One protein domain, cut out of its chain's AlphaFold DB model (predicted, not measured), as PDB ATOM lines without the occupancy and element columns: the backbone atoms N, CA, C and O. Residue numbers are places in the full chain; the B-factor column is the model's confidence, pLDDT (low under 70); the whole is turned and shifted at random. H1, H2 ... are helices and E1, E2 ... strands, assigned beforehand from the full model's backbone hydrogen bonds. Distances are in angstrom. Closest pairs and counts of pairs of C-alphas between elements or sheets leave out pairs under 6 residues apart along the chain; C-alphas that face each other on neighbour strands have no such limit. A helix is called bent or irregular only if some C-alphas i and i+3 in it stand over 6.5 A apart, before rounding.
ATOM      1  N   GLU A 212      57.478  74.491  -0.069       51.84
ATOM      2  CA  GLU A 212      58.251  73.389   0.527       51.84
ATOM      3  C   GLU A 212      57.840  71.977   0.067       51.84
ATOM      4  O   GLU A 212      58.634  71.048   0.163       51.84
ATOM      5  N   THR A 213      56.633  71.778  -0.471       57.84
ATOM      6  CA  THR A 213      56.219  70.454  -0.973       57.84
ATOM      7  C   THR A 213      56.799  70.054  -2.327       57.84
ATOM      8  O   THR A 213      56.604  68.906  -2.715       57.84
ATOM      9  N   ARG A 214      57.495  70.933  -3.065       64.50
ATOM     10  CA  ARG A 214      58.080  70.564  -4.374       64.50
ATOM     11  C   ARG A 214      59.536  70.114  -4.312       64.50
ATOM     12  O   ARG A 214      59.999  69.471  -5.252       64.50
ATOM     13  N   MET A 215      60.245  70.424  -3.232       77.19
ATOM     14  CA  MET A 215      61.690  70.242  -3.157       77.19
ATOM     15  C   MET A 215      62.103  69.667  -1.811       77.19
ATOM     16  O   MET A 215      61.639  70.102  -0.757       77.19
ATOM     17  N   LYS A 216      63.028  68.707  -1.840       85.88
ATOM     18  CA  LYS A 216      63.665  68.194  -0.631       85.88
ATOM     19  C   LYS A 216      64.950  68.975  -0.401       85.88
ATOM     20  O   LYS A 216      65.885  68.880  -1.193       85.88
ATOM     21  N   TRP A 217      64.994  69.746   0.683       91.19
ATOM     22  CA  TRP A 217      66.230  70.389   1.115       91.19
ATOM     23  C   TRP A 217      67.168  69.333   1.704       91.19
ATOM     24  O   TRP A 217      66.844  68.712   2.719       91.19
ATOM     25  N   VAL A 218      68.319  69.126   1.074       92.38
ATOM     26  CA  VAL A 218      69.335  68.154   1.497       92.38
ATOM     27  C   VAL A 218      70.644  68.901   1.721       92.38
ATOM     28  O   VAL A 218      70.941  69.849   1.009       92.38
ATOM     29  N   ILE A 219      71.424  68.520   2.731       93.94
ATOM     30  CA  ILE A 219      72.796  69.016   2.880       93.94
ATOM     31  C   ILE A 219      73.719  67.891   2.400       93.94
ATOM     32  O   ILE A 219      73.725  66.836   3.033       93.94
ATOM     33  N   PRO A 220      74.461  68.082   1.297       94.56
ATOM     34  CA  PRO A 220      75.397  67.091   0.772       94.56
ATOM     35  C   PRO A 220      76.431  66.636   1.800       94.56
ATOM     36  O   PRO A 220      76.829  67.414   2.670       94.56
ATOM     37  N   ASP A 221      76.928  65.410   1.658       93.81
ATOM     38  CA  ASP A 221      77.869  64.809   2.611       93.81
ATOM     39  C   ASP A 221      79.175  65.597   2.739       93.81
ATOM     40  O   ASP A 221      79.689  65.740   3.846       93.81
ATOM     41  N   ASN A 222      79.676  66.194   1.654       93.12
ATOM     42  CA  ASN A 222      80.870  67.045   1.697       93.12
ATOM     43  C   ASN A 222      80.648  68.286   2.579       93.12
ATOM     44  O   ASN A 222      81.483  68.607   3.426       93.12
ATOM     45  N   LEU A 223      79.490  68.947   2.442       94.75
ATOM     46  CA  LEU A 223      79.114  70.066   3.309       94.75
ATOM     47  C   LEU A 223      78.866  69.592   4.742       94.75
ATOM     48  O   LEU A 223      79.331  70.230   5.679       94.75
ATOM     49  N   THR A 224      78.194  68.458   4.932       95.88
ATOM     50  CA  THR A 224      77.961  67.879   6.263       95.88
ATOM     51  C   THR A 224      79.279  67.561   6.967       95.88
ATOM     52  O   THR A 224      79.441  67.921   8.130       95.88
ATOM     53  N   THR A 225      80.240  66.970   6.252       95.81
ATOM     54  CA  THR A 225      81.590  66.644   6.736       95.81
ATOM     55  C   THR A 225      82.341  67.905   7.138       95.81
ATOM     56  O   THR A 225      82.949  67.955   8.210       95.81
ATOM     57  N   PHE A 226      82.265  68.953   6.314       96.62
ATOM     58  CA  PHE A 226      82.858  70.240   6.648       96.62
ATOM     59  C   PHE A 226      82.219  70.859   7.899       96.62
ATOM     60  O   PHE A 226      82.940  71.339   8.762       96.62
ATOM     61  N   LEU A 227      80.895  70.777   8.045       96.56
ATOM     62  CA  LEU A 227      80.117  71.366   9.143       96.56
ATOM     63  C   LEU A 227      80.062  70.508  10.429       96.56
ATOM     64  O   LEU A 227      79.242  70.765  11.316       96.56
ATOM     65  N   THR A 228      80.913  69.487  10.558       96.00
ATOM     66  CA  THR A 228      80.897  68.544  11.692       96.00
ATOM     67  C   THR A 228      81.238  69.179  13.041       96.00
ATOM     68  O   THR A 228      80.747  68.696  14.064       96.00
ATOM     69  N   ASN A 229      82.016  70.268  13.076       94.38
ATOM     70  CA  ASN A 229      82.436  70.909  14.331       94.38
ATOM     71  C   ASN A 229      81.507  72.049  14.775       94.38
ATOM     72  O   ASN A 229      81.830  72.795  15.705       94.38
ATOM     73  N   LEU A 230      80.330  72.184  14.153       94.56
ATOM     74  CA  LEU A 230      79.368  73.213  14.524       94.56
ATOM     75  C   LEU A 230      78.857  73.027  15.965       94.56
ATOM     76  O   LEU A 230      78.347  71.959  16.327       94.56
ATOM     77  N   PRO A 231      78.883  74.080  16.803       93.00
ATOM     78  CA  PRO A 231      78.313  74.001  18.137       93.00
ATOM     79  C   PRO A 231      76.789  73.871  18.047       93.00
ATOM     80  O   PRO A 231      76.136  74.576  17.280       93.00
ATOM     81  N   LYS A 232      76.175  73.045  18.907       89.69
ATOM     82  CA  LYS A 232      74.707  72.843  18.937       89.69
ATOM     83  C   LYS A 232      73.904  74.148  19.058       89.69
ATOM     84  O   LYS A 232      72.757  74.211  18.627       89.69
ATOM     85  N   THR A 233      74.498  75.195  19.630       92.94
ATOM     86  CA  THR A 233      73.890  76.527  19.765       92.94
ATOM     87  C   THR A 233      73.626  77.220  18.429       92.94
ATOM     88  O   THR A 233      72.753  78.086  18.377       92.94
ATOM     89  N   VAL A 234      74.325  76.839  17.351       93.12
ATOM     90  CA  VAL A 234      74.173  77.456  16.024       93.12
ATOM     91  C   VAL A 234      72.772  77.262  15.438       93.12
ATOM     92  O   VAL A 234      72.282  78.098  14.683       93.12
ATOM     93  N   GLN A 235      72.062  76.207  15.848       88.25
ATOM     94  CA  GLN A 235      70.688  75.952  15.408       88.25
ATOM     95  C   GLN A 235      69.717  77.071  15.824       88.25
ATOM     96  O   GLN A 235      68.690  77.270  15.177       88.25
ATOM     97  N   GLY A 236      70.043  77.842  16.867       91.06
ATOM     98  CA  GLY A 236      69.250  78.994  17.304       91.06
ATOM     99  C   GLY A 236      69.563  80.300  16.567       91.06
ATOM    100  O   GLY A 236      68.926  81.310  16.846       91.06
ATOM    101  N   TRP A 237      70.552  80.319  15.673       92.56
ATOM    102  CA  TRP A 237      70.987  81.548  15.011       92.56
ATOM    103  C   TRP A 237      70.057  81.922  13.866       92.56
ATOM    104  O   TRP A 237      69.752  81.095  13.015       92.56
ATOM    105  N   ASN A 238      69.630  83.178  13.815       94.44
ATOM    106  CA  ASN A 238      68.759  83.627  12.737       94.44
ATOM    107  C   ASN A 238      69.507  83.627  11.392       94.44
ATOM    108  O   ASN A 238      70.703  83.940  11.369       94.44
ATOM    109  N   PRO A 239      68.828  83.279  10.282       96.12
ATOM    110  CA  PRO A 239      69.390  83.477   8.954       96.12
ATOM    111  C   PRO A 239      69.686  84.964   8.728       96.12
ATOM    112  O   PRO A 239      69.046  85.845   9.313       96.12
ATOM    113  N   HIS A 240      70.652  85.244   7.860       96.50
ATOM    114  CA  HIS A 240      70.881  86.597   7.377       96.50
ATOM    115  C   HIS A 240      69.694  87.066   6.533       96.50
ATOM    116  O   HIS A 240      68.875  86.281   6.043       96.50
ATOM    117  N   ASN A 241      69.584  88.380   6.366       95.69
ATOM    118  CA  ASN A 241      68.544  88.954   5.524       95.69
ATOM    119  C   ASN A 241      68.775  88.628   4.034       95.69
ATOM    120  O   ASN A 241      69.874  88.250   3.609       95.69
ATOM    121  N   LEU A 242      67.723  88.801   3.231       94.44
ATOM    122  CA  LEU A 242      67.754  88.543   1.792       94.44
ATOM    123  C   LEU A 242      68.868  89.338   1.093       94.44
ATOM    124  O   LEU A 242      69.632  88.772   0.322       94.44
ATOM    125  N   ALA A 243      69.013  90.626   1.426       93.62
ATOM    126  CA  ALA A 243      70.006  91.517   0.826       93.62
ATOM    127  C   ALA A 243      71.440  90.990   0.972       93.62
ATOM    128  O   ALA A 243      72.216  91.000   0.019       93.62
ATOM    129  N   TRP A 244      71.799  90.552   2.179       95.44
ATOM    130  CA  TRP A 244      73.109  89.981   2.468       95.44
ATOM    131  C   TRP A 244      73.306  88.668   1.716       95.44
ATOM    132  O   TRP A 244      74.372  88.452   1.141       95.44
ATOM    133  N   THR A 245      72.271  87.829   1.672       97.31
ATOM    134  CA  THR A 245      72.322  86.521   1.010       97.31
ATOM    135  C   THR A 245      72.545  86.686  -0.491       97.31
ATOM    136  O   THR A 245      73.516  86.147  -1.009       97.31
ATOM    137  N   VAL A 246      71.745  87.524  -1.163       96.19
ATOM    138  CA  VAL A 246      71.875  87.827  -2.602       96.19
ATOM    139  C   VAL A 246      73.248  88.411  -2.926       96.19
ATOM    140  O   VAL A 246      73.906  87.931  -3.844       96.19
ATOM    141  N   LYS A 247      73.737  89.386  -2.146       95.25
ATOM    142  CA  LYS A 247      75.072  89.982  -2.352       95.25
ATOM    143  C   LYS A 247      76.192  88.957  -2.188       95.25
ATOM    144  O   LYS A 247      77.114  88.929  -2.993       95.25
ATOM    145  N   THR A 248      76.103  88.107  -1.167       97.00
ATOM    146  CA  THR A 248      77.097  87.054  -0.919       97.00
ATOM    147  C   THR A 248      77.101  86.039  -2.060       97.00
ATOM    148  O   THR A 248      78.163  85.714  -2.582       97.00
ATOM    149  N   THR A 249      75.923  85.597  -2.510       97.62
ATOM    150  CA  THR A 249      75.779  84.693  -3.658       97.62
ATOM    151  C   THR A 249      76.301  85.310  -4.955       97.62
ATOM    152  O   THR A 249      77.014  84.645  -5.702       97.62
ATOM    153  N   TYR A 250      75.987  86.583  -5.210       96.31
ATOM    154  CA  TYR A 250      76.462  87.318  -6.381       96.31
ATOM    155  C   TYR A 250      77.996  87.360  -6.427       96.31
ATOM    156  O   TYR A 250      78.591  87.005  -7.443       96.31
ATOM    157  N   LEU A 251      78.632  87.711  -5.303       96.06
ATOM    158  CA  LEU A 251      80.091  87.750  -5.176       96.06
ATOM    159  C   LEU A 251      80.720  86.361  -5.347       96.06
ATOM    160  O   LEU A 251      81.708  86.236  -6.065       96.06
ATOM    161  N   LEU A 252      80.132  85.314  -4.755       96.94
ATOM    162  CA  LEU A 252      80.607  83.936  -4.928       96.94
ATOM    163  C   LEU A 252      80.601  83.508  -6.401       96.94
ATOM    164  O   LEU A 252      81.578  82.930  -6.867       96.94
ATOM    165  N   LEU A 253      79.533  83.805  -7.146       96.50
ATOM    166  CA  LEU A 253      79.435  83.445  -8.565       96.50
ATOM    167  C   LEU A 253      80.370  84.281  -9.455       96.50
ATOM    168  O   LEU A 253      80.921  83.750 -10.420       96.50
ATOM    169  N   ASP A 254      80.578  85.564  -9.141       94.75
ATOM    170  CA  ASP A 254      81.533  86.415  -9.867       94.75
ATOM    171  C   ASP A 254      82.974  85.976  -9.651       94.75
ATOM    172  O   ASP A 254      83.700  85.755 -10.621       94.75
ATOM    173  N   PHE A 255      83.383  85.789  -8.395       95.19
ATOM    174  CA  PHE A 255      84.725  85.303  -8.099       95.19
ATOM    175  C   PHE A 255      84.955  83.925  -8.688       95.19
ATOM    176  O   PHE A 255      86.025  83.676  -9.244       95.19
ATOM    177  N   ARG A 256      83.932  83.066  -8.662       95.31
ATOM    178  CA  ARG A 256      84.003  81.765  -9.309       95.31
ATOM    179  C   ARG A 256      84.293  81.891 -10.800       95.31
ATOM    180  O   ARG A 256      85.176  81.207 -11.304       95.31
ATOM    181  N   SER A 257      83.576  82.769 -11.501       95.06
ATOM    182  CA  SER A 257      83.785  82.973 -12.936       95.06
ATOM    183  C   SER A 257      85.189  83.487 -13.264       95.06
ATOM    184  O   SER A 257      85.708  83.148 -14.327       95.06
ATOM    185  N   ILE A 258      85.776  84.317 -12.397       94.06
ATOM    186  CA  ILE A 258      87.133  84.855 -12.577       94.06
ATOM    187  C   ILE A 258      88.167  83.742 -12.379       94.06
ATOM    188  O   ILE A 258      89.001  83.528 -13.256       94.06
ATOM    189  N   VAL A 259      88.059  82.987 -11.281       94.25
ATOM    190  CA  VAL A 259      88.969  81.870 -10.973       94.25
ATOM    191  C   VAL A 259      88.891  80.785 -12.048       94.25
ATOM    192  O   VAL A 259      89.920  80.352 -12.549       94.25
ATOM    193  N   ASP A 260      87.689  80.423 -12.509       94.75
ATOM    194  CA  ASP A 260      87.520  79.439 -13.588       94.75
ATOM    195  C   ASP A 260      88.194  79.867 -14.899       94.75
ATOM    196  O   ASP A 260      88.610  79.024 -15.695       94.75
ATOM    197  N   GLU A 261      88.264  81.169 -15.175       93.38
ATOM    198  CA  GLU A 261      88.952  81.688 -16.353       93.38
ATOM    199  C   GLU A 261      90.473  81.646 -16.190       93.38
ATOM    200  O   GLU A 261      91.175  81.295 -17.142       93.38
ATOM    201  N   GLU A 262      90.980  81.988 -15.008       93.94
ATOM    202  CA  GLU A 262      92.402  81.875 -14.671       93.94
ATOM    203  C   GLU A 262      92.861  80.416 -14.732       93.94
ATOM    204  O   GLU A 262      93.825  80.108 -15.435       93.94
ATOM    205  N   ASP A 263      92.104  79.499 -14.130       93.88
ATOM    206  CA  ASP A 263      92.380  78.064 -14.170       93.88
ATOM    207  C   ASP A 263      92.385  77.531 -15.604       93.88
ATOM    208  O   ASP A 263      93.308  76.816 -15.996       93.88
ATOM    209  N   ARG A 264      91.420  77.932 -16.445       90.94
ATOM    210  CA  ARG A 264      91.417  77.559 -17.873       90.94
ATOM    211  C   ARG A 264      92.639  78.091 -18.618       90.94
ATOM    212  O   ARG A 264      93.178  77.372 -19.457       90.94
ATOM    213  N   LYS A 265      93.073  79.325 -18.337       94.12
ATOM    214  CA  LYS A 265      94.280  79.918 -18.945       94.12
ATOM    215  C   LYS A 265      95.545  79.166 -18.532       94.12
ATOM    216  O   LYS A 265      96.447  79.012 -19.349       94.12
ATOM    217  N   LEU A 266      95.590  78.683 -17.292       94.69
ATOM    218  CA  LEU A 266      96.713  77.925 -16.734       94.69
ATOM    219  C   LEU A 266      96.640  76.419 -17.048       94.69
ATOM    220  O   LEU A 266      97.606  75.695 -16.821       94.69
ATOM    221  N   GLY A 267      95.520  75.941 -17.601       89.75
ATOM    222  CA  GLY A 267      95.285  74.523 -17.884       89.75
ATOM    223  C   GLY A 267      94.943  73.693 -16.643       89.75
ATOM    224  O   GLY A 267      95.031  72.464 -16.688       89.75
ATOM    225  N   TYR A 268      94.555  74.337 -15.541       91.31
ATOM    226  CA  TYR A 268      94.084  73.665 -14.338       91.31
ATOM    227  C   TYR A 268      92.662  73.128 -14.499       91.31
ATOM    228  O   TYR A 268      91.854  73.578 -15.318       91.31
ATOM    229  N   ARG A 269      92.358  72.102 -13.703       88.25
ATOM    230  CA  ARG A 269      91.036  71.487 -13.675       88.25
ATOM    231  C   ARG A 269      90.079  72.392 -12.910       88.25
ATOM    232  O   ARG A 269      90.287  72.638 -11.733       88.25
ATOM    233  N   ILE A 270      88.978  72.751 -13.563       89.81
ATOM    234  CA  ILE A 270      87.848  73.452 -12.948       89.81
ATOM    235  C   ILE A 270      87.332  72.641 -11.746       89.81
ATOM    236  O   ILE A 270      86.894  71.489 -11.897       89.81
ATOM    237  N   GLU A 271      87.399  73.254 -10.566       93.00
ATOM    238  CA  GLU A 271      86.971  72.691  -9.280       93.00
ATOM    239  C   GLU A 271      85.435  72.520  -9.215       93.00
ATOM    240  O   GLU A 271      84.708  73.058 -10.046       93.00
ATOM    241  N   ASN A 272      84.886  71.776  -8.255       94.56
ATOM    242  CA  ASN A 272      83.445  71.805  -7.978       94.56
ATOM    243  C   ASN A 272      83.060  73.134  -7.289       94.56
ATOM    244  O   ASN A 272      83.827  73.670  -6.495       94.56
ATOM    245  N   PHE A 273      81.861  73.659  -7.555       96.69
ATOM    246  CA  PHE A 273      81.346  74.866  -6.898       96.69
ATOM    247  C   PHE A 273      81.220  74.721  -5.378       96.69
ATOM    248  O   PHE A 273      81.410  75.691  -4.645       96.69
ATOM    249  N   MET A 274      80.898  73.518  -4.898       96.75
ATOM    250  CA  MET A 274      80.806  73.235  -3.467       96.75
ATOM    251  C   MET A 274      82.166  73.348  -2.779       96.75
ATOM    252  O   MET A 274      82.278  74.066  -1.786       96.75
ATOM    253  N   ASP A 275      83.186  72.699  -3.342       96.50
ATOM    254  CA  ASP A 275      84.556  72.724  -2.823       96.50
ATOM    255  C   ASP A 275      85.101  74.160  -2.852       96.50
ATOM    256  O   ASP A 275      85.539  74.671  -1.824       96.50
ATOM    257  N   TYR A 276      84.872  74.875  -3.957       96.94
ATOM    258  CA  TYR A 276      85.195  76.294  -4.085       96.94
ATOM    259  C   TYR A 276      84.513  77.172  -3.040       96.94
ATOM    260  O   TYR A 276      85.110  78.109  -2.515       96.94
ATOM    261  N   THR A 277      83.242  76.901  -2.734       97.56
ATOM    262  CA  THR A 277      82.512  77.666  -1.718       97.56
ATOM    263  C   THR A 277      83.118  77.410  -0.339       97.56
ATOM    264  O   THR A 277      83.371  78.366   0.392       97.56
ATOM    265  N   ILE A 278      83.408  76.151   0.003       97.56
ATOM    266  CA  ILE A 278      84.085  75.785   1.257       97.56
ATOM    267  C   ILE A 278      85.448  76.476   1.346       97.56
ATOM    268  O   ILE A 278      85.736  77.136   2.346       97.56
ATOM    269  N   GLU A 279      86.260  76.376   0.294       96.19
ATOM    270  CA  GLU A 279      87.574  77.007   0.234       96.19
ATOM    271  C   GLU A 279      87.465  78.529   0.362       96.19
ATOM    272  O   GLU A 279      88.211  79.142   1.125       96.19
ATOM    273  N   THR A 280      86.497  79.145  -0.314       95.62
ATOM    274  CA  THR A 280      86.264  80.587  -0.215       95.62
ATOM    275  C   THR A 280      85.936  80.979   1.222       95.62
ATOM    276  O   THR A 280      86.536  81.911   1.741       95.62
ATOM    277  N   PHE A 281      85.053  80.260   1.921       96.56
ATOM    278  CA  PHE A 281      84.774  80.556   3.331       96.56
ATOM    279  C   PHE A 281      85.964  80.270   4.259       96.56
ATOM    280  O   PHE A 281      86.081  80.934   5.283       96.56
ATOM    281  N   LEU A 282      86.856  79.337   3.922       96.44
ATOM    282  CA  LEU A 282      88.097  79.107   4.670       96.44
ATOM    283  C   LEU A 282      89.129  80.217   4.449       96.44
ATOM    284  O   LEU A 282      89.800  80.616   5.391       96.44
ATOM    285  N   ARG A 283      89.252  80.735   3.224       94.12
ATOM    286  CA  ARG A 283      90.197  81.811   2.880       94.12
ATOM    287  C   ARG A 283      89.795  83.169   3.461       94.12
ATOM    288  O   ARG A 283      90.621  84.074   3.514       94.12
ATOM    289  N   THR A 284      88.531  83.339   3.844       93.31
ATOM    290  CA  THR A 284      87.997  84.626   4.312       93.31
ATOM    291  C   THR A 284      88.110  84.837   5.814       93.31
ATOM    292  O   THR A 284      87.941  85.964   6.280       93.31
ATOM    293  N   VAL A 285      88.397  83.786   6.584       95.19
ATOM    294  CA  VAL A 285      88.534  83.866   8.041       95.19
ATOM    295  C   VAL A 285      89.726  83.054   8.526       95.19
ATOM    296  O   VAL A 285      89.997  81.970   8.028       95.19
ATOM    297  N   ASP A 286      90.394  83.535   9.572       94.06
ATOM    298  CA  ASP A 286      91.607  82.889  10.094       94.06
ATOM    299  C   ASP A 286      91.332  81.559  10.819       94.06
ATOM    300  O   ASP A 286      92.238  80.761  11.052       94.06
ATOM    301  N   ASN A 287      90.077  81.312  11.214       96.12
ATOM    302  CA  ASN A 287      89.685  80.136  11.983       96.12
ATOM    303  C   ASN A 287      88.633  79.302  11.245       96.12
ATOM    304  O   ASN A 287      87.528  79.775  10.965       96.12
ATOM    305  N   ARG A 288      88.928  78.010  11.057       95.94
ATOM    306  CA  ARG A 288      88.008  77.013  10.498       95.94
ATOM    307  C   ARG A 288      86.634  77.013  11.172       95.94
ATOM    308  O   ARG A 288      85.629  76.966  10.471       95.94
ATOM    309  N   SER A 289      86.553  77.110  12.502       96.12
ATOM    310  CA  SER A 289      85.255  77.107  13.200       96.12
ATOM    311  C   SER A 289      84.378  78.298  12.803       96.12
ATOM    312  O   SER A 289      83.157  78.169  12.719       96.12
ATOM    313  N   GLN A 290      84.988  79.455  12.523       96.12
ATOM    314  CA  GLN A 290      84.266  80.625  12.032       96.12
ATOM    315  C   GLN A 290      83.835  80.440  10.569       96.12
ATOM    316  O   GLN A 290      82.754  80.896  10.199       96.12
ATOM    317  N   ALA A 291      84.635  79.746   9.753       96.75
ATOM    318  CA  ALA A 291      84.293  79.434   8.364       96.75
ATOM    319  C   ALA A 291      83.076  78.503   8.300       96.75
ATOM    320  O   ALA A 291      82.110  78.795   7.596       96.75
ATOM    321  N   GLU A 292      83.084  77.433   9.101       97.12
ATOM    322  CA  GLU A 292      81.954  76.506   9.254       97.12
ATOM    323  C   GLU A 292      80.688  77.252   9.701       97.12
ATOM    324  O   GLU A 292      79.610  77.070   9.131       97.12
ATOM    325  N   LEU A 293      80.822  78.155  10.677       96.69
ATOM    326  CA  LEU A 293      79.727  78.975  11.188       96.69
ATOM    327  C   LEU A 293      79.133  79.909  10.122       96.69
ATOM    328  O   LEU A 293      77.912  79.965   9.957       96.69
ATOM    329  N   ASN A 294      79.992  80.622   9.390       96.25
ATOM    330  CA  ASN A 294      79.592  81.539   8.326       96.25
ATOM    331  C   ASN A 294      78.927  80.785   7.164       96.25
ATOM    332  O   ASN A 294      77.878  81.212   6.674       96.25
ATOM    333  N   LEU A 295      79.487  79.639   6.762       97.44
ATOM    334  CA  LEU A 295      78.922  78.800   5.707       97.44
ATOM    335  C   LEU A 295      77.570  78.212   6.125       97.44
ATOM    336  O   LEU A 295      76.623  78.243   5.340       97.44
ATOM    337  N   TYR A 296      77.428  77.751   7.371       97.50
ATOM    338  CA  TYR A 296      76.141  77.288   7.894       97.50
ATOM    339  C   TYR A 296      75.081  78.393   7.871       97.50
ATOM    340  O   TYR A 296      73.954  78.164   7.422       97.50
ATOM    341  N   GLN A 297      75.430  79.606   8.318       97.25
ATOM    342  CA  GLN A 297      74.524  80.753   8.242       97.25
ATOM    343  C   GLN A 297      74.127  81.061   6.795       97.25
ATOM    344  O   GLN A 297      72.952  81.321   6.536       97.25
ATOM    345  N   TYR A 298      75.070  81.005   5.853       97.88
ATOM    346  CA  TYR A 298      74.791  81.206   4.433       97.88
ATOM    347  C   TYR A 298      73.836  80.139   3.879       97.88
ATOM    348  O   TYR A 298      72.794  80.498   3.334       97.88
ATOM    349  N   VAL A 299      74.101  78.848   4.114       97.62
ATOM    350  CA  VAL A 299      73.224  77.734   3.695       97.62
ATOM    351  C   VAL A 299      71.824  77.859   4.303       97.62
ATOM    352  O   VAL A 299      70.823  77.660   3.615       97.62
ATOM    353  N   ARG A 300      71.722  78.241   5.581       96.31
ATOM    354  CA  ARG A 300      70.429  78.489   6.233       96.31
ATOM    355  C   ARG A 300      69.689  79.673   5.609       96.31
ATOM    356  O   ARG A 300      68.474  79.612   5.455       96.31
ATOM    357  N   SER A 301      70.410  80.731   5.247       97.31
ATOM    358  CA  SER A 301      69.825  81.908   4.595       97.31
ATOM    359  C   SER A 301      69.370  81.589   3.170       97.31
ATOM    360  O   SER A 301      68.302  82.035   2.765       97.31
ATOM    361  N   LEU A 302      70.115  80.751   2.438       96.94
ATOM    362  CA  LEU A 302      69.665  80.201   1.159       96.94
ATOM    363  C   LEU A 302      68.358  79.427   1.330       96.94
ATOM    364  O   LEU A 302      67.418  79.678   0.590       96.94
ATOM    365  N   ARG A 303      68.256  78.551   2.338       95.25
ATOM    366  CA  ARG A 303      67.017  77.803   2.598       95.25
ATOM    367  C   ARG A 303      65.815  78.720   2.818       95.25
ATOM    368  O   ARG A 303      64.765  78.473   2.242       95.25
ATOM    369  N   GLU A 304      65.976  79.768   3.618       94.62
ATOM    370  CA  GLU A 304      64.894  80.715   3.918       94.62
ATOM    371  C   GLU A 304      64.450  81.500   2.674       94.62
ATOM    372  O   GLU A 304      63.263  81.729   2.455       94.62
ATOM    373  N   HIS A 305      65.411  81.906   1.839       95.19
ATOM    374  CA  HIS A 305      65.175  82.897   0.788       95.19
ATOM    375  C   HIS A 305      65.118  82.326  -0.638       95.19
ATOM    376  O   HIS A 305      64.742  83.065  -1.547       95.19
ATOM    377  N   HIS A 306      65.456  81.048  -0.865       92.75
ATOM    378  CA  HIS A 306      65.559  80.462  -2.215       92.75
ATOM    379  C   HIS A 306      64.267  80.589  -3.029       92.75
ATOM    380  O   HIS A 306      64.319  80.963  -4.195       92.75
ATOM    381  N   ALA A 307      63.108  80.358  -2.403       88.94
ATOM    382  CA  ALA A 307      61.807  80.426  -3.066       88.94
ATOM    383  C   ALA A 307      61.430  81.846  -3.528       88.94
ATOM    384  O   ALA A 307      60.535  82.012  -4.350       88.94
ATOM    385  N   ASN A 308      62.102  82.873  -2.998       90.81
ATOM    386  CA  ASN A 308      61.795  84.272  -3.278       90.81
ATOM    387  C   ASN A 308      62.743  84.904  -4.308       90.81
ATOM    388  O   ASN A 308      62.496  86.042  -4.714       90.81
ATOM    389  N   HIS A 309      63.836  84.229  -4.689       94.62
ATOM    390  CA  HIS A 309      64.877  84.831  -5.520       94.62
ATOM    391  C   HIS A 309      65.606  83.818  -6.416       94.62
ATOM    392  O   HIS A 309      66.316  82.934  -5.932       94.62
ATOM    393  N   HIS A 310      65.539  84.022  -7.735       95.81
ATOM    394  CA  HIS A 310      66.095  83.111  -8.744       95.81
ATOM    395  C   HIS A 310      67.618  82.904  -8.633       95.81
ATOM    396  O   HIS A 310      68.104  81.791  -8.818       95.81
ATOM    397  N   LEU A 311      68.390  83.928  -8.243       96.81
ATOM    398  CA  LEU A 311      69.838  83.765  -8.016       96.81
ATOM    399  C   LEU A 311      70.145  82.781  -6.879       96.81
ATOM    400  O   LEU A 311      71.080  81.985  -6.964       96.81
ATOM    401  N   LEU A 312      69.357  82.843  -5.803       97.12
ATOM    402  CA  LEU A 312      69.527  81.969  -4.646       97.12
ATOM    403  C   LEU A 312      69.087  80.547  -4.982       97.12
ATOM    404  O   LEU A 312      69.705  79.590  -4.522       97.12
ATOM    405  N   HIS A 313      68.069  80.416  -5.831       95.50
ATOM    406  CA  HIS A 313      67.658  79.148  -6.416       95.50
ATOM    407  C   HIS A 313      68.777  78.525  -7.261       95.50
ATOM    408  O   HIS A 313      69.150  77.375  -7.026       95.50
ATOM    409  N   LEU A 314      69.398  79.296  -8.158       96.69
ATOM    410  CA  LEU A 314      70.553  78.843  -8.940       96.69
ATOM    411  C   LEU A 314      71.690  78.370  -8.022       96.69
ATOM    412  O   LEU A 314      72.203  77.265  -8.188       96.69
ATOM    413  N   ALA A 315      72.041  79.167  -7.012       97.56
ATOM    414  CA  ALA A 315      73.105  78.824  -6.073       97.56
ATOM    415  C   ALA A 315      72.791  77.581  -5.230       97.56
ATOM    416  O   ALA A 315      73.684  76.764  -5.002       97.56
ATOM    417  N   ALA A 316      71.538  77.400  -4.805       96.94
ATOM    418  CA  ALA A 316      71.110  76.200  -4.095       96.94
ATOM    419  C   ALA A 316      71.306  74.939  -4.953       96.94
ATOM    420  O   ALA A 316      71.835  73.942  -4.456       96.94
ATOM    421  N   ARG A 317      70.988  75.006  -6.254       95.56
ATOM    422  CA  ARG A 317      71.213  73.899  -7.201       95.56
ATOM    423  C   ARG A 317      72.698  73.615  -7.433       95.56
ATOM    424  O   ARG A 317      73.093  72.454  -7.518       95.56
ATOM    425  N   CYS A 318      73.535  74.653  -7.496       96.25
ATOM    426  CA  CYS A 318      74.990  74.508  -7.630       96.25
ATOM    427  C   CYS A 318      75.657  73.932  -6.373       96.25
ATOM    428  O   CYS A 318      76.660  73.235  -6.484       96.25
ATOM    429  N   LEU A 319      75.099  74.199  -5.189       96.75
ATOM    430  CA  LEU A 319      75.540  73.627  -3.910       96.75
ATOM    431  C   LEU A 319      74.879  72.288  -3.585       96.75
ATOM    432  O   LEU A 319      75.090  71.762  -2.497       96.75
ATOM    433  N   HIS A 320      74.071  71.750  -4.500       95.62
ATOM    434  CA  HIS A 320      73.370  70.473  -4.352       95.62
ATOM    435  C   HIS A 320      72.454  70.451  -3.115       95.62
ATOM    436  O   HIS A 320      72.234  69.411  -2.501       95.62
ATOM    437  N   LEU A 321      71.927  71.622  -2.740       94.75
ATOM    438  CA  LEU A 321      71.034  71.792  -1.592       94.75
ATOM    439  C   LEU A 321      69.582  71.432  -1.931       94.75
ATOM    440  O   LEU A 321      68.768  71.164  -1.044       94.75
ATOM    441  N   SER A 322      69.268  71.423  -3.226       90.69
ATOM    442  CA  SER A 322      68.004  70.990  -3.797       90.69
ATOM    443  C   SER A 322      68.126  69.578  -4.354       90.69
ATOM    444  O   SER A 322      68.934  69.303  -5.240       90.69
ATOM    445  N   ALA A 323      67.305  68.670  -3.834       86.94
ATOM    446  CA  ALA A 323      67.072  67.378  -4.454       86.94
ATOM    447  C   ALA A 323      65.646  67.342  -5.005       86.94
ATOM    448  O   ALA A 323      64.684  67.695  -4.305       86.94
ATOM    449  N   ALA A 324      65.509  66.885  -6.250       82.88
ATOM    450  CA  ALA A 324      64.201  66.547  -6.776       82.88
ATOM    451  C   ALA A 324      63.575  65.443  -5.928       82.88
ATOM    452  O   ALA A 324      64.234  64.491  -5.501       82.88
ATOM    453  N   LEU A 325      62.277  65.589  -5.684       83.25
ATOM    454  CA  LEU A 325      61.502  64.557  -5.024       83.25
ATOM    455  C   LEU A 325      61.479  63.314  -5.912       83.25
ATOM    456  O   LEU A 325      61.256  63.403  -7.123       83.25
ATOM    457  N   SER A 326      61.666  62.144  -5.303       85.81
ATOM    458  CA  SER A 326      61.398  60.882  -5.995       85.81
ATOM    459  C   SER A 326      59.964  60.876  -6.536       85.81
ATOM    460  O   SER A 326      59.087  61.544  -5.988       85.81
ATOM    461  N   LYS A 327      59.679  60.100  -7.591       85.31
ATOM    462  CA  LYS A 327      58.317  60.015  -8.160       85.31
ATOM    463  C   LYS A 327      57.263  59.697  -7.090       85.31
ATOM    464  O   LYS A 327      56.164  60.238  -7.131       85.31
ATOM    465  N   GLU A 328      57.618  58.869  -6.109       88.56
ATOM    466  CA  GLU A 328      56.760  58.549  -4.968       88.56
ATOM    467  C   GLU A 328      56.586  59.716  -3.993       88.56
ATOM    468  O   GLU A 328      55.469  59.975  -3.553       88.56
ATOM    469  N   GLU A 329      57.663  60.417  -3.628       86.00
ATOM    470  CA  GLU A 329      57.586  61.602  -2.765       86.00
ATOM    471  C   GLU A 329      56.811  62.734  -3.454       86.00
ATOM    472  O   GLU A 329      55.982  63.374  -2.813       86.00
ATOM    473  N   ALA A 330      57.012  62.932  -4.758       81.12
ATOM    474  CA  ALA A 330      56.279  63.893  -5.571       81.12
ATOM    475  C   ALA A 330      54.783  63.549  -5.632       81.12
ATOM    476  O   ALA A 330      53.944  64.429  -5.441       81.12
ATOM    477  N   GLN A 331      54.433  62.270  -5.818       85.88
ATOM    478  CA  GLN A 331      53.040  61.821  -5.776       85.88
ATOM    479  C   GLN A 331      52.435  62.003  -4.379       85.88
ATOM    480  O   GLN A 331      51.333  62.527  -4.254       85.88
ATOM    481  N   LYS A 332      53.163  61.648  -3.314       88.44
ATOM    482  CA  LYS A 332      52.720  61.868  -1.925       88.44
ATOM    483  C   LYS A 332      52.513  63.353  -1.628       88.44
ATOM    484  O   LYS A 332      51.535  63.709  -0.976       88.44
ATOM    485  N   ALA A 333      53.400  64.218  -2.115       82.44
ATOM    486  CA  ALA A 333      53.275  65.665  -1.992       82.44
ATOM    487  C   ALA A 333      52.049  66.194  -2.755       82.44
ATOM    488  O   ALA A 333      51.302  67.016  -2.222       82.44
ATOM    489  N   LEU A 334      51.785  65.677  -3.959       83.94
ATOM    490  CA  LEU A 334      50.590  66.001  -4.741       83.94
ATOM    491  C   LEU A 334      49.301  65.526  -4.049       83.94
ATOM    492  O   LEU A 334      48.321  66.271  -3.977       83.94
ATOM    493  N   ASP A 335      49.301  64.321  -3.483       86.44
ATOM    494  CA  ASP A 335      48.175  63.765  -2.728       86.44
ATOM    495  C   ASP A 335      47.914  64.565  -1.441       86.44
ATOM    496  O   ASP A 335      46.767  64.843  -1.089       86.44
ATOM    497  N   LEU A 336      48.968  64.987  -0.738       85.81
ATOM    498  CA  LEU A 336      48.856  65.885   0.415       85.81
ATOM    499  C   LEU A 336      48.291  67.243   0.000       85.81
ATOM    500  O   LEU A 336      47.386  67.755   0.662       85.81
ATOM    501  N   ARG A 337      48.759  67.791  -1.126       81.31
ATOM    502  CA  ARG A 337      48.273  69.062  -1.663       81.31
ATOM    503  C   ARG A 337      46.793  69.004  -2.018       81.31
ATOM    504  O   ARG A 337      46.021  69.838  -1.555       81.31
ATOM    505  N   THR A 338      46.386  67.999  -2.786       85.12
ATOM    506  CA  THR A 338      44.983  67.804  -3.183       85.12
ATOM    507  C   THR A 338      44.080  67.585  -1.967       85.12
ATOM    508  O   THR A 338      42.976  68.132  -1.909       85.12
ATOM    509  N   ARG A 339      44.550  66.866  -0.937       87.69
ATOM    510  CA  ARG A 339      43.839  66.739   0.347       87.69
ATOM    511  C   ARG A 339      43.698  68.078   1.066       87.69
ATOM    512  O   ARG A 339      42.609  68.364   1.561       87.69
ATOM    513  N   GLY A 340      44.751  68.894   1.102       85.00
ATOM    514  CA  GLY A 340      44.710  70.235   1.689       85.00
ATOM    515  C   GLY A 340      43.777  71.183   0.939       85.00
ATOM    516  O   GLY A 340      42.950  71.845   1.560       85.00
ATOM    517  N   GLU A 341      43.811  71.179  -0.394       85.69
ATOM    518  CA  GLU A 341      42.891  71.954  -1.237       85.69
ATOM    519  C   GLU A 341      41.431  71.517  -1.026       85.69
ATOM    520  O   GLU A 341      40.542  72.360  -0.866       85.69
ATOM    521  N   MET A 342      41.167  70.207  -0.924       85.88
ATOM    522  CA  MET A 342      39.838  69.693  -0.572       85.88
ATOM    523  C   MET A 342      39.415  70.075   0.852       85.88
ATOM    524  O   MET A 342      38.247  70.404   1.073       85.88
ATOM    525  N   ALA A 343      40.332  70.055   1.821       88.69
ATOM    526  CA  ALA A 343      40.056  70.479   3.192       88.69
ATOM    527  C   ALA A 343      39.729  71.979   3.259       88.69
ATOM    528  O   ALA A 343      38.734  72.364   3.880       88.69
ATOM    529  N   LEU A 344      40.489  72.816   2.547       84.94
ATOM    530  CA  LEU A 344      40.239  74.251   2.431       84.94
ATOM    531  C   LEU A 344      38.897  74.523   1.744       84.94
ATOM    532  O   LEU A 344      38.124  75.364   2.205       84.94
ATOM    533  N   LYS A 345      38.571  73.773   0.684       89.12
ATOM    534  CA  LYS A 345      37.267  73.848   0.015       89.12
ATOM    535  C   LYS A 345      36.127  73.505   0.979       89.12
ATOM    536  O   LYS A 345      35.186  74.285   1.087       89.12
ATOM    537  N   ARG A 346      36.248  72.425   1.759       91.44
ATOM    538  CA  ARG A 346      35.260  72.048   2.794       91.44
ATOM    539  C   ARG A 346      35.127  73.107   3.893       91.44
ATOM    540  O   ARG A 346      34.011  73.395   4.320       91.44
ATOM    541  N   LYS A 347      36.239  73.709   4.336       89.62
ATOM    542  CA  LYS A 347      36.267  74.810   5.322       89.62
ATOM    543  C   LYS A 347      35.539  76.041   4.779       89.62
ATOM    544  O   LYS A 347      34.674  76.583   5.463       89.62
ATOM    545  N   ARG A 348      35.803  76.415   3.522       87.62
ATOM    546  CA  ARG A 348      35.100  77.502   2.819       87.62
ATOM    547  C   ARG A 348      33.609  77.202   2.652       87.62
ATOM    548  O   ARG A 348      32.784  78.058   2.941       87.62
ATOM    549  N   GLU A 349      33.235  75.983   2.270       91.62
ATOM    550  CA  GLU A 349      31.828  75.559   2.171       91.62
ATOM    551  C   GLU A 349      31.114  75.576   3.533       91.62
ATOM    552  O   GLU A 349      29.936  75.926   3.620       91.62
ATOM    553  N   ALA A 350      31.807  75.216   4.615       92.38
ATOM    554  CA  ALA A 350      31.275  75.311   5.972       92.38
ATOM    555  C   ALA A 350      31.072  76.772   6.408       92.38
ATOM    556  O   ALA A 350      30.010  77.105   6.931       92.38
ATOM    557  N   GLN A 351      32.032  77.660   6.123       90.62
ATOM    558  CA  GLN A 351      31.890  79.103   6.361       90.62
ATOM    559  C   GLN A 351      30.721  79.689   5.557       90.62
ATOM    560  O   GLN A 351      29.865  80.377   6.110       90.62
ATOM    561  N   MET A 352      30.609  79.324   4.277       89.69
ATOM    562  CA  MET A 352      29.505  79.743   3.411       89.69
ATOM    563  C   MET A 352      28.147  79.229   3.888       89.69
ATOM    564  O   MET A 352      27.133  79.869   3.624       89.69
ATOM    565  N   ARG A 353      28.074  78.096   4.596       93.88
ATOM    566  CA  ARG A 353      26.811  77.620   5.183       93.88
ATOM    567  C   ARG A 353      26.302  78.541   6.295       93.88
ATOM    568  O   ARG A 353      25.091  78.727   6.362       93.88
ATOM    569  N   GLY A 354      27.195  79.152   7.078       90.00
ATOM    570  CA  GLY A 354      26.847  80.035   8.200       90.00
ATOM    571  C   GLY A 354      26.480  81.479   7.832       90.00
ATOM    572  O   GLY A 354      25.879  82.170   8.648       90.00
ATOM    573  N   LEU A 355      26.815  81.942   6.625       93.44
ATOM    574  CA  LEU A 355      26.545  83.318   6.184       93.44
ATOM    575  C   LEU A 355      25.074  83.544   5.802       93.44
ATOM    576  O   LEU A 355      24.392  82.635   5.315       93.44
ATOM    577  N   LYS A 356      24.582  84.780   5.946       95.62
ATOM    578  CA  LYS A 356      23.265  85.166   5.405       95.62
ATOM    579  C   LYS A 356      23.322  85.228   3.876       95.62
ATOM    580  O   LYS A 356      24.374  85.471   3.293       95.62
ATOM    581  N   TYR A 357      22.181  85.060   3.204       94.19
ATOM    582  CA  TYR A 357      22.111  85.010   1.733       94.19
ATOM    583  C   TYR A 357      22.812  86.194   1.035       94.19
ATOM    584  O   TYR A 357      23.591  85.991   0.107       94.19
ATOM    585  N   ARG A 358      22.626  87.424   1.538       91.44
ATOM    586  CA  ARG A 358      23.272  88.633   0.993       91.44
ATOM    587  C   ARG A 358      24.802  88.613   1.121       91.44
ATOM    588  O   ARG A 358      25.493  89.079   0.224       91.44
ATOM    589  N   GLU A 359      25.328  88.066   2.213       92.06
ATOM    590  CA  GLU A 359      26.775  87.927   2.432       92.06
ATOM    591  C   GLU A 359      27.359  86.835   1.535       92.06
ATOM    592  O   GLU A 359      28.427  87.029   0.962       92.06
ATOM    593  N   LYS A 360      26.628  85.727   1.330       92.25
ATOM    594  CA  LYS A 360      27.022  84.679   0.375       92.25
ATOM    595  C   LYS A 360      27.147  85.228  -1.043       92.25
ATOM    596  O   LYS A 360      28.133  84.936  -1.705       92.25
ATOM    597  N   LEU A 361      26.174  86.029  -1.488       91.81
ATOM    598  CA  LEU A 361      26.219  86.666  -2.807       91.81
ATOM    599  C   LEU A 361      27.430  87.590  -2.954       91.81
ATOM    600  O   LEU A 361      28.077  87.568  -3.993       91.81
ATOM    601  N   LYS A 362      27.771  88.354  -1.909       94.06
ATOM    602  CA  LYS A 362      28.958  89.214  -1.929       94.06
ATOM    603  C   LYS A 362      30.248  88.396  -2.051       94.06
ATOM    604  O   LYS A 362      31.048  88.674  -2.931       94.06
ATOM    605  N   VAL A 363      30.410  87.352  -1.234       89.38
ATOM    606  CA  VAL A 363      31.598  86.478  -1.278       89.38
ATOM    607  C   VAL A 363      31.719  85.749  -2.619       89.38
ATOM    608  O   VAL A 363      32.826  85.578  -3.117       89.38
ATOM    609  N   LEU A 364      30.603  85.319  -3.218       89.44
ATOM    610  CA  LEU A 364      30.612  84.705  -4.548       89.44
ATOM    611  C   LEU A 364      31.007  85.710  -5.635       89.44
ATOM    612  O   LEU A 364      31.851  85.372  -6.453       89.44
ATOM    613  N   ALA A 365      30.473  86.933  -5.599       90.06
ATOM    614  CA  ALA A 365      30.811  87.976  -6.566       90.06
ATOM    615  C   ALA A 365      32.272  88.450  -6.447       90.06
ATOM    616  O   ALA A 365      32.925  88.677  -7.462       90.06
ATOM    617  N   ASP A 366      32.796  88.581  -5.224       87.81
ATOM    618  CA  ASP A 366      34.207  88.916  -4.990       87.81
ATOM    619  C   ASP A 366      35.113  87.772  -5.481       87.81
ATOM    620  O   ASP A 366      36.124  88.014  -6.133       87.81
ATOM    621  N   LYS A 367      34.700  86.513  -5.272       85.38
ATOM    622  CA  LYS A 367      35.423  85.334  -5.760       85.38
ATOM    623  C   LYS A 367      35.367  85.181  -7.280       85.38
ATOM    624  O   LYS A 367      36.344  84.724  -7.856       85.38
ATOM    625  N   GLU A 368      34.247  85.511  -7.922       85.75
ATOM    626  CA  GLU A 368      34.138  85.516  -9.384       85.75
ATOM    627  C   GLU A 368      35.115  86.531  -9.980       85.75
ATOM    628  O   GLU A 368      35.909  86.141 -10.830       85.75
ATOM    629  N   ARG A 369      35.181  87.754  -9.432       80.44
ATOM    630  CA  ARG A 369      36.187  88.755  -9.833       80.44
ATOM    631  C   ARG A 369      37.616  88.272  -9.603       80.44
ATOM    632  O   ARG A 369      38.415  88.275 -10.529       80.44
ATOM    633  N   GLU A 370      37.920  87.767  -8.404       80.56
ATOM    634  CA  GLU A 370      39.240  87.190  -8.115       80.56
ATOM    635  C   GLU A 370      39.568  86.005  -9.035       80.56
ATOM    636  O   GLU A 370      40.733  85.777  -9.343       80.56
ATOM    637  N   SER A 371      38.575  85.217  -9.455       76.31
ATOM    638  CA  SER A 371      38.787  84.076 -10.345       76.31
ATOM    639  C   SER A 371      38.968  84.490 -11.799       76.31
ATOM    640  O   SER A 371      39.797  83.896 -12.470       76.31
ATOM    641  N   GLU A 372      38.266  85.507 -12.289       75.25
ATOM    642  CA  GLU A 372      38.468  86.024 -13.646       75.25
ATOM    643  C   GLU A 372      39.872  86.630 -13.794       75.25
ATOM    644  O   GLU A 372      40.570  86.341 -14.774       75.25
ATOM    645  N   ASP A 373      40.336  87.340 -12.761       69.88
ATOM    646  CA  ASP A 373      41.680  87.918 -12.722       69.88
ATOM    647  C   ASP A 373      42.770  86.839 -12.540       69.88
ATOM    648  O   ASP A 373      43.753  86.808 -13.284       69.88
ATOM    649  N   ASN A 374      42.595  85.885 -11.612       66.62
ATOM    650  CA  ASN A 374      43.624  84.873 -11.325       66.62
ATOM    651  C   ASN A 374      43.644  83.694 -12.309       66.62
ATOM    652  O   ASN A 374      44.721  83.170 -12.588       66.62
ATOM    653  N   VAL A 375      42.498  83.233 -12.831       65.88
ATOM    654  CA  VAL A 375      42.446  82.056 -13.725       65.88
ATOM    655  C   VAL A 375      43.137  82.364 -15.044       65.88
ATOM    656  O   VAL A 375      43.847  81.508 -15.563       65.88
ATOM    657  N   THR A 376      42.993  83.581 -15.569       59.66
ATOM    658  CA  THR A 376      43.619  83.950 -16.843       59.66
ATOM    659  C   THR A 376      45.144  84.005 -16.731       59.66
ATOM    660  O   THR A 376      45.836  83.500 -17.615       59.66
ATOM    661  N   VAL A 377      45.662  84.538 -15.619       57.94
ATOM    662  CA  VAL A 377      47.106  84.680 -15.366       57.94
ATOM    663  C   VAL A 377      47.733  83.347 -14.930       57.94
ATOM    664  O   VAL A 377      48.639  82.856 -15.599       57.94
ATOM    665  N   GLN A 378      47.189  82.666 -13.911       59.66
ATOM    666  CA  GLN A 378      47.750  81.396 -13.415       59.66
ATOM    667  C   GLN A 378      47.583  80.221 -14.386       59.66
ATOM    668  O   GLN A 378      48.413  79.308 -14.391       59.66
ATOM    669  N   ALA A 379      46.517  80.174 -15.195       61.53
ATOM    670  CA  ALA A 379      46.383  79.101 -16.184       61.53
ATOM    671  C   ALA A 379      47.410  79.254 -17.310       61.53
ATOM    672  O   ALA A 379      47.942  78.245 -17.768       61.53
ATOM    673  N   GLN A 380      47.723  80.490 -17.716       58.69
ATOM    674  CA  GLN A 380      48.779  80.755 -18.692       58.69
ATOM    675  C   GLN A 380      50.159  80.474 -18.088       58.69
ATOM    676  O   GLN A 380      50.894  79.664 -18.648       58.69
ATOM    677  N   GLU A 381      50.474  81.025 -16.913       58.25
ATOM    678  CA  GLU A 381      51.742  80.763 -16.214       58.25
ATOM    679  C   GLU A 381      51.954  79.262 -15.966       58.25
ATOM    680  O   GLU A 381      52.975  78.705 -16.365       58.25
ATOM    681  N   SER A 382      50.953  78.554 -15.425       58.28
ATOM    682  CA  SER A 382      51.102  77.127 -15.107       58.28
ATOM    683  C   SER A 382      51.126  76.210 -16.329       58.28
ATOM    684  O   SER A 382      51.649  75.102 -16.228       58.28
ATOM    685  N   ALA A 383      50.551  76.606 -17.469       59.22
ATOM    686  CA  ALA A 383      50.628  75.808 -18.692       59.22
ATOM    687  C   ALA A 383      52.032  75.875 -19.308       59.22
ATOM    688  O   ALA A 383      52.550  74.849 -19.746       59.22
ATOM    689  N   TYR A 384      52.672  77.048 -19.282       56.22
ATOM    690  CA  TYR A 384      54.001  77.242 -19.868       56.22
ATOM    691  C   TYR A 384      55.134  76.830 -18.923       56.22
ATOM    692  O   TYR A 384      56.076  76.171 -19.367       56.22
ATOM    693  N   GLU A 385      54.999  77.082 -17.616       60.97
ATOM    694  CA  GLU A 385      55.887  76.493 -16.602       60.97
ATOM    695  C   GLU A 385      55.861  74.959 -16.643       60.97
ATOM    696  O   GLU A 385      56.833  74.314 -16.270       60.97
ATOM    697  N   LYS A 386      54.774  74.336 -17.115       64.75
ATOM    698  CA  LYS A 386      54.740  72.878 -17.303       64.75
ATOM    699  C   LYS A 386      55.519  72.405 -18.529       64.75
ATOM    700  O   LYS A 386      55.980  71.268 -18.525       64.75
ATOM    701  N   GLU A 387      55.678  73.237 -19.555       67.81
ATOM    702  CA  GLU A 387      56.323  72.857 -20.820       67.81
ATOM    703  C   GLU A 387      57.856  73.035 -20.748       67.81
ATOM    704  O   GLU A 387      58.624  72.136 -21.112       67.81
ATOM    705  N   PHE A 388      58.322  74.151 -20.168       74.44
ATOM    706  CA  PHE A 388      59.751  74.438 -19.954       74.44
ATOM    707  C   PHE A 388      60.125  74.638 -18.475       74.44
ATOM    708  O   PHE A 388      60.989  75.443 -18.140       74.44
ATOM    709  N   GLY A 389      59.461  73.915 -17.572       80.75
ATOM    710  CA  GLY A 389      59.668  74.058 -16.131       80.75
ATOM    711  C   GLY A 389      61.118  73.869 -15.709       80.75
ATOM    712  O   GLY A 389      61.737  72.850 -16.028       80.75
TER     713      GLY A 389
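What this domain is: This is residues 212 to 389 of the 667 residues of the protein "EF-hand domain-containing protein" of archaeon (UniProt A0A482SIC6). A small sheet of two strands, E1 and E2, sits where a head of crossed helices joins a long arm made of H7 and H8. In the head H1, H3, H4 and H6 pack round H5; in the arm H7 runs outward and H8 turns back, the two making a narrow, open V that meets at their link. The printed part has 178 residues, with eight named helices and two antiparallel strands in the order E1 H1 H2 H3 H4 H5 H6 E2 H7 H8, and its class is mostly helix. It is loose, with a radius of gyration of the C-alphas of 22.8 A, and elongated, spanning 74 by 40 by 34 A.

Where its parts are: Strand E1 is residues 215 to 217, beginning at C-alpha 215 (61.690, 70.242, -3.157), and E2 is residues 322 to 324. H1 is residues 221 to 229, H2 232 to 236, H4 273 to 283 and H6 310 to 318. H3, residues 242 to 266, is 36.0 A long, and H5, residues 288 to 308, is 30.5 A long. H7, residues 327 to 354, is 40.7 A long. H8, residues 357 to 387, is the longest helix at 42.7 A and ends at C-alpha 387 (56.323, 72.857, -20.820). H1 and H5 are irregular: C-alphas 226 and 229 are 7.7 A apart, and C-alphas 304 and 307 are 7.6 A apart.

How they stand to each other: In the sheet, N 216 and O 323 are 3.1 A apart and N 323 and O 216 3.0 A, both within hydrogen-bond range. H5 is the hub, touching four helices. With residues 302 to 307 alone it touches H6, closest at the C-alphas of His 306 and His 313, 4.9 A, at a steep tilt of 52 degrees. With residues 288 to 295 alone it touches H4, closest at the C-alphas of Phe 281 and Ala 291, 5.2 A. It also touches H1, C-alphas of Leu 227 and Glu 292 at 5.5 A, and H3, C-alphas of Leu 242 and His 305 at 6.3 A. H2 is close to H5 but not clearly touching. H7 and H8 are close but not clearly touching, the C-alphas of Met 352 and Lys 360 being closest at 6.3 A, at a shallow tilt of 17 degrees, opposite ways. Every O i to N i+4 pair is within hydrogen-bond range in H3, H4, H6 and H7, against 4 of 5 in H1, 15 of 17 in H5, 23 of 27 in H8 and 0 of 1 in H2, where 2 of 2 O i to N i+3 pairs are.

The domain as a whole: The C-alphas of Leu 266 and Tyr 357 are the two farthest apart, 77.2 A. Residues 338 to 350 of H7 and residues 365 to 389, of which 365 to 387 belong to H8, stand free. The printed part has no cut and no long link. The model's confidence is under 70 at residues 212 to 214 and 373 to 387.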